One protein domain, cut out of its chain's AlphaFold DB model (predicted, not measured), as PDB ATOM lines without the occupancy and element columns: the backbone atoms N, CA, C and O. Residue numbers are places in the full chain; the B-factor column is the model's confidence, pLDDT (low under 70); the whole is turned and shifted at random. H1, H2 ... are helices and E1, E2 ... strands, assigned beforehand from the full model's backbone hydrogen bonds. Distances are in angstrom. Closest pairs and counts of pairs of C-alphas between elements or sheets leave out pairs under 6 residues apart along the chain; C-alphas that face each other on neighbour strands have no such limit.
ATOM      1  N   ALA A 465     242.990 201.156 169.361       49.88
ATOM      2  CA  ALA A 465     241.977 200.202 169.815       49.88
ATOM      3  C   ALA A 465     240.622 200.878 170.139       49.88
ATOM      4  O   ALA A 465     239.587 200.218 170.122       49.88
ATOM      5  N   GLU A 466     240.604 202.202 170.346       45.56
ATOM      6  CA  GLU A 466     239.394 203.026 170.480       45.56
ATOM      7  C   GLU A 466     238.650 203.275 169.156       45.56
ATOM      8  O   GLU A 466     237.424 203.351 169.144       45.56
ATOM      9  N   ARG A 467     239.343 203.329 168.008       47.72
ATOM     10  CA  ARG A 467     238.713 203.567 166.691       47.72
ATOM     11  C   ARG A 467     237.973 202.348 166.134       47.72
ATOM     12  O   ARG A 467     237.251 202.471 165.148       47.72
ATOM     13  N   LEU A 468     238.118 201.186 166.770       45.28
ATOM     14  CA  LEU A 468     237.292 200.002 166.512       45.28
ATOM     15  C   LEU A 468     235.904 200.089 167.178       45.28
ATOM     16  O   LEU A 468     235.118 199.155 167.039       45.28
ATOM     17  N   ARG A 469     235.579 201.182 167.891       52.69
ATOM     18  CA  ARG A 469     234.308 201.337 168.618       52.69
ATOM     19  C   ARG A 469     233.716 202.750 168.557       52.69
ATOM     20  O   ARG A 469     233.294 203.281 169.576       52.69
ATOM     21  N   THR A 470     233.638 203.356 167.378       61.38
ATOM     22  CA  THR A 470     232.860 204.594 167.195       61.38
ATOM     23  C   THR A 470     231.969 204.462 165.978       61.38
ATOM     24  O   THR A 470     232.429 204.120 164.888       61.38
ATOM     25  N   ILE A 471     230.683 204.691 166.200       70.75
ATOM     26  CA  ILE A 471     229.625 204.659 165.200       70.75
ATOM     27  C   ILE A 471     230.032 205.548 164.013       70.75
ATOM     28  O   ILE A 471     230.365 206.711 164.202       70.75
ATOM     29  N   GLY A 472     230.078 204.998 162.796       72.31
ATOM     30  CA  GLY A 472     230.541 205.750 161.618       72.31
ATOM     31  C   GLY A 472     229.478 206.709 161.079       72.31
ATOM     32  O   GLY A 472     229.753 207.866 160.754       72.31
ATOM     33  N   GLU A 473     228.244 206.222 161.018       81.31
ATOM     34  CA  GLU A 473     227.087 206.956 160.524       81.31
ATOM     35  C   GLU A 473     225.858 206.634 161.380       81.31
ATOM     36  O   GLU A 473     225.602 205.471 161.710       81.31
ATOM     37  N   VAL A 474     225.097 207.669 161.732       84.75
ATOM     38  CA  VAL A 474     223.833 207.556 162.462       84.75
ATOM     39  C   VAL A 474     222.693 208.032 161.578       84.75
ATOM     40  O   VAL A 474     222.679 209.181 161.140       84.75
ATOM     41  N   ILE A 475     221.710 207.164 161.352       88.25
ATOM     42  CA  ILE A 475     220.436 207.537 160.739       88.25
ATOM     43  C   ILE A 475     219.481 207.867 161.881       88.25
ATOM     44  O   ILE A 475     219.054 206.974 162.610       88.25
ATOM     45  N   LEU A 476     219.181 209.149 162.067       86.75
ATOM     46  CA  LEU A 476     218.241 209.619 163.080       86.75
ATOM     47  C   LEU A 476     216.854 209.763 162.452       86.75
ATOM     48  O   LEU A 476     216.641 210.663 161.643       86.75
ATOM     49  N   VAL A 477     215.905 208.919 162.848       86.31
ATOM     50  CA  VAL A 477     214.496 209.043 162.456       86.31
ATOM     51  C   VAL A 477     213.742 209.733 163.585       86.31
ATOM     52  O   VAL A 477     213.664 209.188 164.684       86.31
ATOM     53  N   THR A 478     213.201 210.928 163.342       82.12
ATOM     54  CA  THR A 478     212.550 211.736 164.390       82.12
ATOM     55  C   THR A 478     211.324 212.480 163.870       82.12
ATOM     56  O   THR A 478     211.304 212.943 162.728       82.12
ATOM     57  N   ALA A 479     210.296 212.582 164.719       71.44
ATOM     58  CA  ALA A 479     209.127 213.434 164.492       71.44
ATOM     59  C   ALA A 479     209.304 214.870 165.033       71.44
ATOM     60  O   ALA A 479     208.553 215.768 164.664       71.44
ATOM     61  N   ALA A 480     210.295 215.077 165.906       69.00
ATOM     62  CA  ALA A 480     210.567 216.326 166.614       69.00
ATOM     63  C   ALA A 480     211.802 217.059 166.057       69.00
ATOM     64  O   ALA A 480     212.561 216.499 165.260       69.00
ATOM     65  N   ASN A 481     212.037 218.297 166.520       71.38
ATOM     66  CA  ASN A 481     213.209 219.098 166.147       71.38
ATOM     67  C   ASN A 481     214.508 218.300 166.362       71.38
ATOM     68  O   ASN A 481     214.849 217.930 167.484       71.38
ATOM     69  N   ALA A 482     215.228 218.041 165.270       75.31
ATOM     70  CA  ALA A 482     216.383 217.154 165.261       75.31
ATOM     71  C   ALA A 482     217.663 217.794 165.818       75.31
ATOM     72  O   ALA A 482     218.568 217.066 166.214       75.31
ATOM     73  N   SER A 483     217.752 219.130 165.862       77.94
ATOM     74  CA  SER A 483     219.001 219.840 166.193       77.94
ATOM     75  C   SER A 483     219.605 219.422 167.547       77.94
ATOM     76  O   SER A 483     220.768 219.026 167.561       77.94
ATOM     77  N   PRO A 484     218.835 219.363 168.656       79.88
ATOM     78  CA  PRO A 484     219.379 218.974 169.962       79.88
ATOM     79  C   PRO A 484     219.887 217.526 170.008       79.88
ATOM     80  O   PRO A 484     220.847 217.223 170.706       79.88
ATOM     81  N   LEU A 485     219.254 216.617 169.259       79.88
ATOM     82  CA  LEU A 485     219.631 215.199 169.217       79.88
ATOM     83  C   LEU A 485     220.861 214.980 168.327       79.88
ATOM     84  O   LEU A 485     221.728 214.170 168.652       79.88
ATOM     85  N   VAL A 486     220.956 215.721 167.220       82.62
ATOM     86  CA  VAL A 486     222.112 215.702 166.311       82.62
ATOM     87  C   VAL A 486     223.375 216.173 167.026       82.62
ATOM     88  O   VAL A 486     224.421 215.542 166.859       82.62
ATOM     89  N   ASP A 487     223.281 217.234 167.827       82.00
ATOM     90  CA  ASP A 487     224.422 217.776 168.567       82.00
ATOM     91  C   ASP A 487     224.946 216.758 169.591       82.00
ATOM     92  O   ASP A 487     226.130 216.432 169.585       82.00
ATOM     93  N   VAL A 488     224.056 216.117 170.357       81.75
ATOM     94  CA  VAL A 488     224.425 215.060 171.318       81.75
ATOM     95  C   VAL A 488     225.086 213.861 170.635       81.75
ATOM     96  O   VAL A 488     226.086 213.337 171.131       81.75
ATOM     97  N   ILE A 489     224.556 213.413 169.491       81.19
ATOM     98  CA  ILE A 489     225.135 212.290 168.741       81.19
ATOM     99  C   ILE A 489     226.537 212.656 168.256       81.19
ATOM    100  O   ILE A 489     227.462 211.856 168.408       81.19
ATOM    101  N   ARG A 490     226.722 213.856 167.699       81.25
ATOM    102  CA  ARG A 490     228.030 214.313 167.215       81.25
ATOM    103  C   ARG A 490     229.037 214.447 168.348       81.25
ATOM    104  O   ARG A 490     230.140 213.924 168.215       81.25
ATOM    105  N   ASP A 491     228.637 215.056 169.457       78.81
ATOM    106  CA  ASP A 491     229.505 215.289 170.612       78.81
ATOM    107  C   ASP A 491     229.938 213.982 171.288       78.81
ATOM    108  O   ASP A 491     231.060 213.878 171.785       78.81
ATOM    109  N   ARG A 492     229.076 212.956 171.289       75.88
ATOM    110  CA  ARG A 492     229.364 211.659 171.924       75.88
ATOM    111  C   ARG A 492     230.047 210.643 171.019       75.88
ATOM    112  O   ARG A 492     230.828 209.835 171.511       75.88
ATOM    113  N   THR A 493     229.738 210.638 169.723       74.12
ATOM    114  CA  THR A 493     230.148 209.550 168.815       74.12
ATOM    115  C   THR A 493     231.100 209.999 167.710       74.12
ATOM    116  O   THR A 493     231.776 209.160 167.119       74.12
ATOM    117  N   GLY A 494     231.146 211.300 167.400       71.19
ATOM    118  CA  GLY A 494     231.852 211.824 166.229       71.19
ATOM    119  C   GLY A 494     231.268 211.368 164.882       71.19
ATOM    120  O   GLY A 494     231.892 211.598 163.846       71.19
ATOM    121  N   ALA A 495     230.098 210.712 164.881       80.38
ATOM    122  CA  ALA A 495     229.480 210.127 163.698       80.38
ATOM    123  C   ALA A 495     228.884 211.181 162.755       80.38
ATOM    124  O   ALA A 495     228.436 212.257 163.165       80.38
ATOM    125  N   THR A 496     228.784 210.820 161.475       81.81
ATOM    126  CA  THR A 496     227.992 211.602 160.518       81.81
ATOM    127  C   THR A 496     226.512 211.301 160.753       81.81
ATOM    128  O   THR A 496     226.126 210.135 160.744       81.81
ATOM    129  N   VAL A 497     225.683 212.324 160.983       84.38
ATOM    130  CA  VAL A 497     224.253 212.141 161.292       84.38
ATOM    131  C   VAL A 497     223.395 212.519 160.090       84.38
ATOM    132  O   VAL A 497     223.427 213.668 159.648       84.38
ATOM    133  N   THR A 498     222.610 211.563 159.602       88.69
ATOM    134  CA  THR A 498     221.609 211.745 158.547       88.69
ATOM    135  C   THR A 498     220.226 211.737 159.191       88.69
ATOM    136  O   THR A 498     219.835 210.746 159.801       88.69
ATOM    137  N   VAL A 499     219.481 212.838 159.078       85.94
ATOM    138  CA  VAL A 499     218.155 212.976 159.703       85.94
ATOM    139  C   VAL A 499     217.059 212.611 158.709       85.94
ATOM    140  O   VAL A 499     216.985 213.194 157.628       85.94
ATOM    141  N   TRP A 500     216.198 211.667 159.080       85.06
ATOM    142  CA  TRP A 500     215.013 211.259 158.331       85.06
ATOM    143  C   TRP A 500     213.758 211.697 159.101       85.06
ATOM    144  O   TRP A 500     213.390 211.059 160.090       85.06
ATOM    145  N   PRO A 501     213.103 212.798 158.695       78.06
ATOM    146  CA  PRO A 501     211.872 213.225 159.344       78.06
ATOM    147  C   PRO A 501     210.761 212.197 159.095       78.06
ATOM    148  O   PRO A 501     210.637 211.650 157.996       78.06
ATOM    149  N   THR A 502     209.941 211.922 160.108       74.44
ATOM    150  CA  THR A 502     208.749 211.083 159.923       74.44
ATOM    151  C   THR A 502     207.684 211.836 159.119       74.44
ATOM    152  O   THR A 502     207.651 213.066 159.103       74.44
ATOM    153  N   ALA A 503     206.767 211.108 158.470       68.25
ATOM    154  CA  ALA A 503     205.663 211.720 157.720       68.25
ATOM    155  C   ALA A 503     204.816 212.676 158.586       68.25
ATOM    156  O   ALA A 503     204.354 213.704 158.100       68.25
ATOM    157  N   SER A 504     204.687 212.378 159.883       61.47
ATOM    158  CA  SER A 504     204.014 213.228 160.869       61.47
ATOM    159  C   SER A 504     204.745 214.555 161.114       61.47
ATOM    160  O   SER A 504     204.085 215.582 161.236       61.47
ATOM    161  N   ALA A 505     206.085 214.566 161.108       57.94
ATOM    162  CA  ALA A 505     206.903 215.777 161.266       57.94
ATOM    163  C   ALA A 505     206.682 216.772 160.116       57.94
ATOM    164  O   ALA A 505     206.494 217.966 160.329       57.94
ATOM    165  N   VAL A 506     206.631 216.248 158.888       57.44
ATOM    166  CA  VAL A 506     206.403 217.034 157.665       57.44
ATOM    167  C   VAL A 506     204.992 217.641 157.641       57.44
ATOM    168  O   VAL A 506     204.776 218.703 157.063       57.44
ATOM    169  N   GLN A 507     204.027 216.986 158.293       53.53
ATOM    170  CA  GLN A 507     202.638 217.438 158.382       53.53
ATOM    171  C   GLN A 507     202.424 218.500 159.478       53.53
ATOM    172  O   GLN A 507     201.560 219.362 159.322       53.53
ATOM    173  N   LEU A 508     203.236 218.472 160.543       54.31
ATOM    174  CA  LEU A 508     203.270 219.465 161.626       54.31
ATOM    175  C   LEU A 508     203.913 220.795 161.193       54.31
ATOM    176  O   LEU A 508     203.428 221.851 161.586       54.31
ATOM    177  N   ASP A 509     204.916 220.784 160.310       50.94
ATOM    178  CA  ASP A 509     205.498 222.023 159.755       50.94
ATOM    179  C   ASP A 509     204.508 222.818 158.873       50.94
ATOM    180  O   ASP A 509     204.668 224.023 158.669       50.94
ATOM    181  N   ALA A 510     203.452 222.167 158.366       50.38
ATOM    182  CA  ALA A 510     202.414 222.790 157.539       50.38
ATOM    183  C   ALA A 510     201.216 223.347 158.341       50.38
ATOM    184  O   ALA A 510     200.405 224.091 157.784       50.38
ATOM    185  N   ALA A 511     201.087 223.023 159.634       48.09
ATOM    186  CA  ALA A 511     199.988 223.463 160.491       48.09
ATOM    187  C   ALA A 511     200.519 223.994 161.833       48.09
ATOM    188  O   ALA A 511     201.015 223.221 162.632       48.09
ATOM    189  N   SER A 512     200.382 225.312 162.050       43.31
ATOM    190  CA  SER A 512     200.563 226.114 163.287       43.31
ATOM    191  C   SER A 512     201.337 225.488 164.485       43.31
ATOM    192  O   SER A 512     200.936 224.447 165.001       43.31
ATOM    193  N   PRO A 513     202.340 226.177 165.074       46.31
ATOM    194  CA  PRO A 513     203.418 225.599 165.902       46.31
ATOM    195  C   PRO A 513     203.037 225.170 167.342       46.31
ATOM    196  O   PRO A 513     203.870 225.207 168.242       46.31
ATOM    197  N   ALA A 514     201.786 224.797 167.615       44.47
ATOM    198  CA  ALA A 514     201.260 224.749 168.982       44.47
ATOM    199  C   ALA A 514     201.231 223.369 169.667       44.47
ATOM    200  O   ALA A 514     200.837 223.306 170.829       44.47
ATOM    201  N   VAL A 515     201.665 222.274 169.032       48.50
ATOM    202  CA  VAL A 515     201.816 220.978 169.728       48.50
ATOM    203  C   VAL A 515     203.078 220.268 169.238       48.50
ATOM    204  O   VAL A 515     203.022 219.357 168.420       48.50
ATOM    205  N   ALA A 516     204.242 220.711 169.718       51.38
ATOM    206  CA  ALA A 516     205.457 219.911 169.607       51.38
ATOM    207  C   ALA A 516     205.289 218.676 170.501       51.38
ATOM    208  O   ALA A 516     205.142 218.804 171.719       51.38
ATOM    209  N   GLU A 517     205.267 217.484 169.905       55.25
ATOM    210  CA  GLU A 517     205.319 216.244 170.677       55.25
ATOM    211  C   GLU A 517     206.582 216.234 171.562       55.25
ATOM    212  O   GLU A 517     207.632 216.726 171.131       55.25
ATOM    213  N   PRO A 518     206.511 215.704 172.798       57.06
ATOM    214  CA  PRO A 518     207.661 215.670 173.692       57.06
ATOM    215  C   PRO A 518     208.804 214.871 173.054       57.06
ATOM    216  O   PRO A 518     208.683 213.667 172.813       57.06
ATOM    217  N   SER A 519     209.911 215.558 172.766       60.84
ATOM    218  CA  SER A 519     211.136 214.952 172.248       60.84
ATOM    219  C   SER A 519     211.833 214.142 173.343       60.84
ATOM    220  O   SER A 519     211.904 214.632 174.474       60.84
ATOM    221  N   PRO A 520     212.406 212.964 173.029       66.12
ATOM    222  CA  PRO A 520     213.198 212.208 173.990       66.12
ATOM    223  C   PRO A 520     214.334 213.062 174.562       66.12
ATOM    224  O   PRO A 520     214.953 213.864 173.862       66.12
ATOM    225  N   ASP A 521     214.582 212.880 175.855       74.12
ATOM    226  CA  ASP A 521     215.571 213.638 176.612       74.12
ATOM    227  C   ASP A 521     217.008 213.376 176.085       74.12
ATOM    228  O   ASP A 521     217.402 212.211 175.940       74.12
ATOM    229  N   PRO A 522     217.801 214.432 175.810       71.12
ATOM    230  CA  PRO A 522     219.210 214.355 175.414       71.12
ATOM    231  C   PRO A 522     220.080 213.408 176.252       71.12
ATOM    232  O   PRO A 522     220.904 212.677 175.698       71.12
ATOM    233  N   GLU A 523     219.898 213.369 177.576       74.81
ATOM    234  CA  GLU A 523     220.695 212.487 178.444       74.81
ATOM    235  C   GLU A 523     220.311 211.013 178.287       74.81
ATOM    236  O   GLU A 523     221.146 210.114 178.426       74.81
ATOM    237  N   SER A 524     219.045 210.749 177.977       77.81
ATOM    238  CA  SER A 524     218.545 209.407 177.684       77.81
ATOM    239  C   SER A 524     219.088 208.884 176.348       77.81
ATOM    240  O   SER A 524     219.426 207.705 176.249       77.81
ATOM    241  N   LEU A 525     219.273 209.766 175.356       79.31
ATOM    242  CA  LEU A 525     219.958 209.443 174.100       79.31
ATOM    243  C   LEU A 525     221.444 209.149 174.302       79.31
ATOM    244  O   LEU A 525     221.942 208.158 173.772       79.31
ATOM    245  N   ALA A 526     222.136 209.954 175.108       77.12
ATOM    246  CA  ALA A 526     223.534 209.696 175.439       77.12
ATOM    247  C   ALA A 526     223.715 208.309 176.083       77.12
ATOM    248  O   ALA A 526     224.551 207.533 175.631       77.12
ATOM    249  N   ARG A 527     222.867 207.957 177.061       80.00
ATOM    250  CA  ARG A 527     222.897 206.638 177.720       80.00
ATOM    251  C   ARG A 527     222.565 205.472 176.787       80.00
ATOM    252  O   ARG A 527     223.074 204.380 176.992       80.00
ATOM    253  N   ALA A 528     221.712 205.677 175.788       80.81
ATOM    254  CA  ALA A 528     221.350 204.625 174.836       80.81
ATOM    255  C   ALA A 528     222.415 204.389 173.754       80.81
ATOM    256  O   ALA A 528     222.438 203.327 173.138       80.81
ATOM    257  N   LEU A 529     223.285 205.374 173.510       78.12
ATOM    258  CA  LEU A 529     224.437 205.245 172.616       78.12
ATOM    259  C   LEU A 529     225.650 204.626 173.324       78.12
ATOM    260  O   LEU A 529     226.520 204.058 172.658       78.12
ATOM    261  N   ASP A 530     225.699 204.694 174.657       76.94
ATOM    262  CA  ASP A 530     226.767 204.097 175.454       76.94
ATOM    263  C   ASP A 530     226.795 202.569 175.272       76.94
ATOM    264  O   ASP A 530     225.855 201.846 175.593       76.94
ATOM    265  N   GLY A 531     227.911 202.061 174.740       68.56
ATOM    266  CA  GLY A 531     228.124 200.628 174.506       68.56
ATOM    267  C   GLY A 531     227.610 200.097 173.162       68.56
ATOM    268  O   GLY A 531     227.826 198.921 172.868       68.56
ATOM    269  N   VAL A 532     226.998 200.935 172.317       75.12
ATOM    270  CA  VAL A 532     226.553 200.537 170.973       75.12
ATOM    271  C   VAL A 532     227.717 200.573 169.987       75.12
ATOM    272  O   VAL A 532     228.391 201.586 169.813       75.12
ATOM    273  N   THR A 533     227.934 199.458 169.288       68.38
ATOM    274  CA  THR A 533     228.992 199.325 168.281       68.38
ATOM    275  C   THR A 533     228.408 198.902 166.937       68.38
ATOM    276  O   THR A 533     227.747 197.869 166.852       68.38
ATOM    277  N   GLY A 534     228.678 199.667 165.878       72.56
ATOM    278  CA  GLY A 534     228.256 199.351 164.511       72.56
ATOM    279  C   GLY A 534     228.720 200.415 163.517       72.56
ATOM    280  O   GLY A 534     228.880 201.577 163.887       72.56
ATOM    281  N   ARG A 535     228.958 200.041 162.251       75.12
ATOM    282  CA  ARG A 535     229.377 201.003 161.213       75.12
ATOM    283  C   ARG A 535     228.251 201.982 160.870       75.12
ATOM    284  O   ARG A 535     228.520 203.161 160.649       75.12
ATOM    285  N   ARG A 536     227.009 201.487 160.880       81.75
ATOM    286  CA  ARG A 536     225.769 202.253 160.737       81.75
ATOM    287  C   ARG A 536     224.839 201.939 161.903       81.75
ATOM    288  O   ARG A 536     224.649 200.773 162.242       81.75
ATOM    289  N   VAL A 537     224.269 202.970 162.512       86.25
ATOM    290  CA  VAL A 537     223.314 202.835 163.618       86.25
ATOM    291  C   VAL A 537     222.049 203.605 163.277       86.25
ATOM    292  O   VAL A 537     222.104 204.765 162.876       86.25
ATOM    293  N   LEU A 538     220.903 202.949 163.423       87.00
ATOM    294  CA  LEU A 538     219.594 203.571 163.308       87.00
ATOM    295  C   LEU A 538     219.136 203.997 164.701       87.00
ATOM    296  O   LEU A 538     219.039 203.167 165.603       87.00
ATOM    297  N   VAL A 539     218.849 205.282 164.866       87.81
ATOM    298  CA  VAL A 539     218.264 205.842 166.085       87.81
ATOM    299  C   VAL A 539     216.833 206.250 165.767       87.81
ATOM    300  O   VAL A 539     216.602 207.154 164.965       87.81
ATOM    301  N   LEU A 540     215.869 205.574 166.387       84.75
ATOM    302  CA  LEU A 540     214.448 205.889 166.281       84.75
ATOM    303  C   LEU A 540     214.035 206.719 167.499       84.75
ATOM    304  O   LEU A 540     214.029 206.215 168.622       84.75
ATOM    305  N   ALA A 541     213.685 207.982 167.268       81.56
ATOM    306  CA  ALA A 541     213.119 208.893 168.258       81.56
ATOM    307  C   ALA A 541     211.616 209.062 167.974       81.56
ATOM    308  O   ALA A 541     211.209 209.871 167.136       81.56
ATOM    309  N   GLY A 542     210.797 208.231 168.627       70.44
ATOM    310  CA  GLY A 542     209.349 208.162 168.414       70.44
ATOM    311  C   GLY A 542     208.518 208.959 169.435       70.44
ATOM    312  O   GLY A 542     209.057 209.421 170.444       70.44
ATOM    313  N   PRO A 543     207.194 209.087 169.205       62.12
ATOM    314  CA  PRO A 543     206.273 209.728 170.142       62.12
ATOM    315  C   PRO A 543     206.307 209.061 171.528       62.12
ATOM    316  O   PRO A 543     206.554 207.858 171.649       62.12
ATOM    317  N   ALA A 544     206.035 209.848 172.576       59.47
ATOM    318  CA  ALA A 544     206.041 209.432 173.986       59.47
ATOM    319  C   ALA A 544     207.417 209.002 174.550       59.47
ATOM    320  O   ALA A 544     207.497 208.057 175.333       59.47
ATOM    321  N   MET A 545     208.496 209.716 174.197       60.72
ATOM    322  CA  MET A 545     209.862 209.506 174.728       60.72
ATOM    323  C   MET A 545     210.488 208.144 174.376       60.72
ATOM    324  O   MET A 545     211.464 207.728 175.004       60.72
ATOM    325  N   ARG A 546     209.947 207.422 173.386       72.06
ATOM    326  CA  ARG A 546     210.474 206.111 173.001       72.06
ATOM    327  C   ARG A 546     211.742 206.281 172.166       72.06
ATOM    328  O   ARG A 546     211.700 206.856 171.079       72.06
ATOM    329  N   LEU A 547     212.843 205.739 172.678       81.00
ATOM    330  CA  LEU A 547     214.138 205.734 172.018       81.00
ATOM    331  C   LEU A 547     214.589 204.297 171.753       81.00
ATOM    332  O   LEU A 547     214.648 203.484 172.675       81.00
ATOM    333  N   GLU A 548     214.920 203.996 170.502       84.88
ATOM    334  CA  GLU A 548     215.441 202.691 170.098       84.88
ATOM    335  C   GLU A 548     216.711 202.879 169.268       84.88
ATOM    336  O   GLU A 548     216.728 203.651 168.310       84.88
ATOM    337  N   VAL A 549     217.785 202.193 169.664       85.62
ATOM    338  CA  VAL A 549     219.088 202.259 168.999       85.62
ATOM    339  C   VAL A 549     219.399 200.883 168.434       85.62
ATOM    340  O   VAL A 549     219.600 199.925 169.177       85.62
ATOM    341  N   VAL A 550     219.423 200.786 167.108       86.31
ATOM    342  CA  VAL A 550     219.607 199.526 166.390       86.31
ATOM    343  C   VAL A 550     220.925 199.579 165.618       86.31
ATOM    344  O   VAL A 550     221.041 200.358 164.665       86.31
ATOM    345  N   PRO A 551     221.935 198.769 165.984       82.56
ATOM    346  CA  PRO A 551     223.108 198.594 165.142       82.56
ATOM    347  C   PRO A 551     222.696 197.845 163.871       82.56
ATOM    348  O   PRO A 551     222.099 196.771 163.930       82.56
ATOM    349  N   LEU A 552     222.996 198.423 162.712       78.00
ATOM    350  CA  LEU A 552     222.681 197.815 161.425       78.00
ATOM    351  C   LEU A 552     223.812 196.865 161.018       78.00
ATOM    352  O   LEU A 552     224.993 197.199 161.147       78.00
ATOM    353  N   ALA A 553     223.442 195.685 160.517       69.75
ATOM    354  CA  ALA A 553     224.375 194.803 159.827       69.75
ATOM    355  C   ALA A 553     224.792 195.443 158.493       69.75
ATOM    356  O   ALA A 553     224.000 196.152 157.867       69.75
ATOM    357  N   ASP A 554     226.048 195.231 158.101       55.78
ATOM    358  CA  ASP A 554     226.622 195.840 156.898       55.78
ATOM    359  C   ASP A 554     226.140 195.229 155.582       55.78
ATOM    360  O   ASP A 554     226.001 193.985 155.520       55.78
TER     361      ASP A 554
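What this domain is: This is residues 465 to 554 of the 554 residues of an uncharacterized protein of Mycetocola manganoxydans (UniProt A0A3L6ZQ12). A twisted four-stranded sheet has H1 and H3 over one face and its other face bare, two layers in all. Residues 509 to 515, just after short H2 at one end of the sheet, stand free and stick out. The 90 printed residues run E1 H1 E2 H2 H3 E3 E4; the sheet, order E2 E1 E3 E4, is mixed, and so is the class, helices and strands. The whole is compact, radius of gyration of the C-alphas 13.5 A, spanning 49 by 25 by 18 A.

How they stand to each other: Start at E1, residues 473 to 478, an inner strand. H1, residues 483 to 493, lies over E1 and edge strand E2, residues 496 to 501, at a height over the sheet of 9.2 A; its closest C-alphas to E2 are Val 486 and Val 497, 6.5 A. E1, H1, E2 form a strand-helix-strand unit, parallel neighbour strands joined through a helix, with a right-handed crossover; N 474 and O 496 are 2.8 A apart. H2, residues 503 to 508, is not on the sheet. H3, residues 522 to 529, touches H1, closest C-alphas Leu 485 and Pro 522, 6.3 A, at a steep tilt of 40 degrees, the same way. E3, residues 536 to 542, is parallel to E1, N 475 and O 537 being 2.9 A apart; E2, H2 H3, E3 form a split unit, E1 between its strands, with a left-handed crossover. E4, residues 546 to 552, makes an antiparallel hairpin with E3; N 538 and O 550 are 2.9 A apart. In H1, H2 and H3 every O i to N i+4 pair is within hydrogen-bond range.

Where its parts are: Find C-alpha 473 at (227.087, 206.956, 160.524), where E1 begins; E4, 18.8 A long, ends at C-alpha 552, (222.681, 197.815, 161.425). E3 is 19.1 A long and H1 15.4 A.

The domain as a whole: The farthest C-alphas, Ala 465 and Ser 512, are 49.3 A apart. The printed part has no cut; the link H2 to H3 is long, 13 residues. Look for pLDDT under 70 at, among others, residues 465 to 470 and 503 to 520.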